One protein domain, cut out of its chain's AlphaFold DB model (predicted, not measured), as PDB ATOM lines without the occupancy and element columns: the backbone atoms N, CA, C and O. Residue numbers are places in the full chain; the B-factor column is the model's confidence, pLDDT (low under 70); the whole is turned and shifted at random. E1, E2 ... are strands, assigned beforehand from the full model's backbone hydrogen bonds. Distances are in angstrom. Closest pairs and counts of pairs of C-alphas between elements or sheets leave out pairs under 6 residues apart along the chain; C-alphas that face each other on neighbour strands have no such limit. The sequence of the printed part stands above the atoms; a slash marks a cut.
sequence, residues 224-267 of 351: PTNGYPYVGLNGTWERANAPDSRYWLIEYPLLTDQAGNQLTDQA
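This is residues 224 to 267 of the 351 residues of an uncharacterized protein of Stenotrophomonas sp. 278 (UniProt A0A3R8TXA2). There is little regular structure: a small hairpin of two strands, E1 and E2, lies at one end, and from it a long arm with no named element runs away, turning at residues 258 to 260 to end crosswise at the far end. The printed part has 44 residues with no named helix and two named strands, E1 then E2, antiparallel in one sheet; the class is all strand, with 8 residues in named elements. It is extended, with a radius of gyration of the C-alphas of 16.2 A, a rod spanning 45 by 22 by 18 A.

E1 is residues 230 to 233, 9.5 A long, from C-alpha 230 at (38.181, -25.342, 29.054). E2 is residues 236 to 239, 9.9 A long, ending at C-alpha 239 at (39.277, -28.108, 32.440).

E1 and E2 form a hairpin with a tight link of 2 residues, their directions at 146 degrees. N 231 and O 238 are within hydrogen-bond range at 3.0 A.

The farthest C-alphas, of Gly 235 and Ala 259, are 47.1 A apart. Residues 240 to 267 hold no named element. The printed part has no cut. Confidence is low at residues 249 to 260, 264 and 266 to 267.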
ATOM      1  N   PRO A 224      41.680 -29.149  24.523       84.31
ATOM      2  CA  PRO A 224      41.419 -30.574  24.358       84.31
ATOM      3  C   PRO A 224      39.990 -30.840  23.862       84.31
ATOM      4  O   PRO A 224      39.015 -30.393  24.461       84.31
ATOM      5  N   THR A 225      39.843 -31.619  22.790       82.31
ATOM      6  CA  THR A 225      38.544 -31.912  22.153       82.31
ATOM      7  C   THR A 225      37.798 -33.075  22.817       82.31
ATOM      8  O   THR A 225      37.191 -33.901  22.141       82.31
ATOM      9  N   ASN A 226      37.861 -33.190  24.144       84.38
ATOM     10  CA  ASN A 226      37.313 -34.327  24.895       84.38
ATOM     11  C   ASN A 226      35.921 -34.068  25.503       84.38
ATOM     12  O   ASN A 226      35.523 -34.764  26.432       84.38
ATOM     13  N   GLY A 227      35.183 -33.082  24.981       78.19
ATOM     14  CA  GLY A 227      33.789 -32.818  25.358       78.19
ATOM     15  C   GLY A 227      33.592 -32.017  26.649       78.19
ATOM     16  O   GLY A 227      32.451 -31.791  27.037       78.19
ATOM     17  N   TYR A 228      34.668 -31.560  27.294       80.38
ATOM     18  CA  TYR A 228      34.598 -30.657  28.446       80.38
ATOM     19  C   TYR A 228      34.856 -29.199  28.037       80.38
ATOM     20  O   TYR A 228      35.645 -28.959  27.120       80.38
ATOM     21  N   PRO A 229      34.251 -28.211  28.720       79.25
ATOM     22  CA  PRO A 229      34.640 -26.813  28.571       79.25
ATOM     23  C   PRO A 229      36.028 -26.571  29.190       79.25
ATOM     24  O   PRO A 229      36.347 -27.122  30.245       79.25
ATOM     25  N   TYR A 230      36.854 -25.734  28.555       82.50
ATOM     26  CA  TYR A 230      38.181 -25.342  29.054       82.50
ATOM     27  C   TYR A 230      38.320 -23.822  29.104       82.50
ATOM     28  O   TYR A 230      37.800 -23.117  28.239       82.50
ATOM     29  N   VAL A 231      39.074 -23.328  30.086       80.25
ATOM     30  CA  VAL A 231      39.446 -21.912  30.209       80.25
ATOM     31  C   VAL A 231      40.953 -21.783  29.988       80.25
ATOM     32  O   VAL A 231      41.742 -22.516  30.585       80.25
ATOM     33  N   GLY A 232      41.353 -20.883  29.089       79.94
ATOM     34  CA  GLY A 232      42.758 -20.625  28.782       79.94
ATOM     35  C   GLY A 232      43.348 -19.629  29.773       79.94
ATOM     36  O   GLY A 232      42.921 -18.477  29.815       79.94
ATOM     37  N   LEU A 233      44.334 -20.056  30.563       72.81
ATOM     38  CA  LEU A 233      45.013 -19.215  31.549       72.81
ATOM     39  C   LEU A 233      46.520 -19.450  31.505       72.81
ATOM     40  O   LEU A 233      46.978 -20.590  31.503       72.81
ATOM     41  N   ASN A 234      47.292 -18.360  31.477       70.38
ATOM     42  CA  ASN A 234      48.761 -18.377  31.538       70.38
ATOM     43  C   ASN A 234      49.435 -19.364  30.559       70.38
ATOM     44  O   ASN A 234      50.446 -19.976  30.889       70.38
ATOM     45  N   GLY A 235      48.875 -19.537  29.358       70.50
ATOM     46  CA  GLY A 235      49.419 -20.436  28.333       70.50
ATOM     47  C   GLY A 235      49.018 -21.914  28.463       70.50
ATOM     48  O   GLY A 235      49.435 -22.717  27.635       70.50
ATOM     49  N   THR A 236      48.182 -22.283  29.439       76.62
ATOM     50  CA  THR A 236      47.651 -23.648  29.625       76.62
ATOM     51  C   THR A 236      46.121 -23.695  29.660       76.62
ATOM     52  O   THR A 236      45.476 -22.758  30.129       76.62
ATOM     53  N   TRP A 237      45.529 -24.796  29.189       82.75
ATOM     54  CA  TRP A 237      44.090 -25.044  29.334       82.75
ATOM     55  C   TRP A 237      43.792 -25.755  30.646       82.75
ATOM     56  O   TRP A 237      44.310 -26.843  30.889       82.75
ATOM     57  N   GLU A 238      42.912 -25.176  31.455       85.12
ATOM     58  CA  GLU A 238      42.361 -25.821  32.647       85.12
ATOM     59  C   GLU A 238      40.935 -26.288  32.337       85.12
ATOM     60  O   GLU A 238      40.135 -25.535  31.770       85.12
ATOM     61  N   ARG A 239      40.620 -27.551  32.652       83.56
ATOM     62  CA  ARG A 239      39.277 -28.108  32.440       83.56
ATOM     63  C   ARG A 239      38.319 -27.426  33.403       83.56
ATOM     64  O   ARG A 239      38.602 -27.410  34.594       83.56
ATOM     65  N   ALA A 240      37.202 -26.892  32.926       80.00
ATOM     66  CA  ALA A 240      36.130 -26.400  33.786       80.00
ATOM     67  C   ALA A 240      35.186 -27.551  34.192       80.00
ATOM     68  O   ALA A 240      35.107 -28.569  33.500       80.00
ATOM     69  N   ASN A 241      34.482 -27.407  35.319       75.44
ATOM     70  CA  ASN A 241      33.492 -28.372  35.843       75.44
ATOM     71  C   ASN A 241      34.052 -29.769  36.183       75.44
ATOM     72  O   ASN A 241      33.324 -30.762  36.210       75.44
ATOM     73  N   ALA A 242      35.360 -29.873  36.416       75.06
ATOM     74  CA  ALA A 242      35.990 -31.091  36.913       75.06
ATOM     75  C   ALA A 242      36.023 -31.102  38.455       75.06
ATOM     76  O   ALA A 242      36.074 -30.025  39.052       75.06
ATOM     77  N   PRO A 243      36.058 -32.277  39.116       70.94
ATOM     78  CA  PRO A 243      36.188 -32.372  40.578       70.94
ATOM     79  C   PRO A 243      37.417 -31.639  41.147       70.94
ATOM     80  O   PRO A 243      37.413 -31.228  42.300       70.94
ATOM     81  N   ASP A 244      38.452 -31.482  40.325       74.25
ATOM     82  CA  ASP A 244      39.726 -30.817  40.590       74.25
ATOM     83  C   ASP A 244      39.836 -29.416  39.955       74.25
ATOM     84  O   ASP A 244      40.862 -28.753  40.098       74.25
ATOM     85  N   SER A 245      38.791 -28.943  39.267       75.50
ATOM     86  CA  SER A 245      38.802 -27.633  38.618       75.50
ATOM     87  C   SER A 245      38.576 -26.498  39.606       75.50
ATOM     88  O   SER A 245      37.659 -26.543  40.428       75.50
ATOM     89  N   ARG A 246      39.340 -25.413  39.444       76.50
ATOM     90  CA  ARG A 246      39.073 -24.138  40.128       76.50
ATOM     91  C   ARG A 246      37.962 -23.331  39.462       76.50
ATOM     92  O   ARG A 246      37.448 -22.391  40.066       76.50
ATOM     93  N   TYR A 247      37.603 -23.681  38.229       72.69
ATOM     94  CA  TYR A 247      36.606 -22.987  37.430       72.69
ATOM     95  C   TYR A 247      35.375 -23.868  37.266       72.69
ATOM     96  O   TYR A 247      35.380 -24.872  36.556       72.69
ATOM     97  N   TRP A 248      34.293 -23.458  37.916       70.50
ATOM     98  CA  TRP A 248      32.980 -24.047  37.719       70.50
ATOM     99  C   TRP A 248      32.119 -23.060  36.940       70.50
ATOM    100  O   TRP A 248      31.899 -21.931  37.378       70.50
ATOM    101  N   LEU A 249      31.653 -23.478  35.766       69.81
ATOM    102  CA  LEU A 249      30.525 -22.838  35.115       69.81
ATOM    103  C   LEU A 249      29.320 -23.090  36.008       69.81
ATOM    104  O   LEU A 249      28.914 -24.231  36.225       69.81
ATOM    105  N   ILE A 250      28.772 -22.011  36.553       64.06
ATOM    106  CA  ILE A 250      27.569 -22.113  37.359       64.06
ATOM    107  C   ILE A 250      26.388 -22.239  36.402       64.06
ATOM    108  O   ILE A 250      25.891 -21.256  35.856       64.06
ATOM    109  N   GLU A 251      25.979 -23.479  36.167       65.06
ATOM    110  CA  GLU A 251      24.766 -23.808  35.434       65.06
ATOM    111  C   GLU A 251      23.595 -23.743  36.417       65.06
ATOM    112  O   GLU A 251      23.315 -24.695  37.144       65.06
ATOM    113  N   TYR A 252      22.934 -22.588  36.504       61.69
ATOM    114  CA  TYR A 252      21.731 -22.480  37.326       61.69
ATOM    115  C   TYR A 252      20.552 -23.139  36.595       61.69
ATOM    116  O   TYR A 252      20.225 -22.715  35.480       61.69
ATOM    117  N   PRO A 253      19.880 -24.146  37.188       63.47
ATOM    118  CA  PRO A 253      18.672 -24.692  36.591       63.47
ATOM    119  C   PRO A 253      17.586 -23.613  36.588       63.47
ATOM    120  O   PRO A 253      17.394 -22.900  37.580       63.47
ATOM    121  N   LEU A 254      16.867 -23.481  35.472       67.38
ATOM    122  CA  LEU A 254      15.680 -22.633  35.433       67.38
ATOM    123  C   LEU A 254      14.640 -23.195  36.402       67.38
ATOM    124  O   LEU A 254      14.367 -24.396  36.398       67.38
ATOM    125  N   LEU A 255      14.066 -22.324  37.229       69.75
ATOM    126  CA  LEU A 255      12.968 -22.712  38.100       69.75
ATOM    127  C   LEU A 255      11.750 -22.996  37.232       69.75
ATOM    128  O   LEU A 255      11.382 -22.185  36.384       69.75
ATOM    129  N   THR A 256      11.123 -24.140  37.464       65.94
ATOM    130  CA  THR A 256       9.873 -24.517  36.818       65.94
ATOM    131  C   THR A 256       8.769 -24.702  37.854       65.94
ATOM    132  O   THR A 256       9.033 -25.042  39.011       65.94
ATOM    133  N   ASP A 257       7.521 -24.441  37.466       67.50
ATOM    134  CA  ASP A 257       6.355 -24.776  38.283       67.50
ATOM    135  C   ASP A 257       6.117 -26.299  38.328       67.50
ATOM    136  O   ASP A 257       6.785 -27.086  37.652       67.50
ATOM    137  N   GLN A 258       5.135 -26.738  39.121       58.22
ATOM    138  CA  GLN A 258       4.781 -28.161  39.232       58.22
ATOM    139  C   GLN A 258       4.261 -28.784  37.924       58.22
ATOM    140  O   GLN A 258       4.203 -30.009  37.826       58.22
ATOM    141  N   ALA A 259       3.902 -27.977  36.923       56.84
ATOM    142  CA  ALA A 259       3.540 -28.434  35.585       56.84
ATOM    143  C   ALA A 259       4.739 -28.426  34.608       56.84
ATOM    144  O   ALA A 259       4.588 -28.839  33.460       56.84
ATOM    145  N   GLY A 260       5.929 -28.010  35.059       67.75
ATOM    146  CA  GLY A 260       7.165 -27.973  34.277       67.75
ATOM    147  C   GLY A 260       7.387 -26.679  33.490       67.75
ATOM    148  O   GLY A 260       8.347 -26.600  32.724       67.75
ATOM    149  N   ASN A 261       6.550 -25.655  33.670       72.75
ATOM    150  CA  ASN A 261       6.703 -24.387  32.957       72.75
ATOM    151  C   ASN A 261       7.760 -23.516  33.626       72.75
ATOM    152  O   ASN A 261       7.777 -23.399  34.847       72.75
ATOM    153  N   GLN A 262       8.616 -22.873  32.833       78.44
ATOM    154  CA  GLN A 262       9.661 -21.994  33.355       78.44
ATOM    155  C   GLN A 262       9.049 -20.753  33.996       78.44
ATOM    156  O   GLN A 262       8.255 -20.039  33.383       78.44
ATOM    157  N   LEU A 263       9.431 -20.504  35.241       71.69
ATOM    158  CA  LEU A 263       8.994 -19.349  35.997       71.69
ATOM    159  C   LEU A 263       9.756 -18.116  35.516       71.69
ATOM    160  O   LEU A 263      10.975 -18.154  35.337       71.69
ATOM    161  N   THR A 264       9.043 -17.012  35.340       69.69
ATOM    162  CA  THR A 264       9.623 -15.711  35.011       69.69
ATOM    163  C   THR A 264       9.252 -14.674  36.065       69.69
ATOM    164  O   THR A 264       8.235 -14.797  36.752       69.69
ATOM    165  N   ASP A 265      10.107 -13.668  36.243       73.69
ATOM    166  CA  ASP A 265       9.793 -12.515  37.080       73.69
ATOM    167  C   ASP A 265       8.735 -11.623  36.409       73.69
ATOM    168  O   ASP A 265       8.316 -11.844  35.270       73.69
ATOM    169  N   GLN A 266       8.300 -10.572  37.106       56.66
ATOM    170  CA  GLN A 266       7.328  -9.617  36.558       56.66
ATOM    171  C   GLN A 266       7.831  -8.866  35.308       56.66
ATOM    172  O   GLN A 266       7.024  -8.242  34.623       56.66
ATOM    173  N   ALA A 267       9.131  -8.928  34.997       63.88
ATOM    174  CA  ALA A 267       9.739  -8.366  33.792       63.88
ATOM    175  C   ALA A 267       9.953  -9.411  32.673       63.88
ATOM    176  O   ALA A 267      10.433  -9.056  31.598       63.88
TER     177      ALA A 267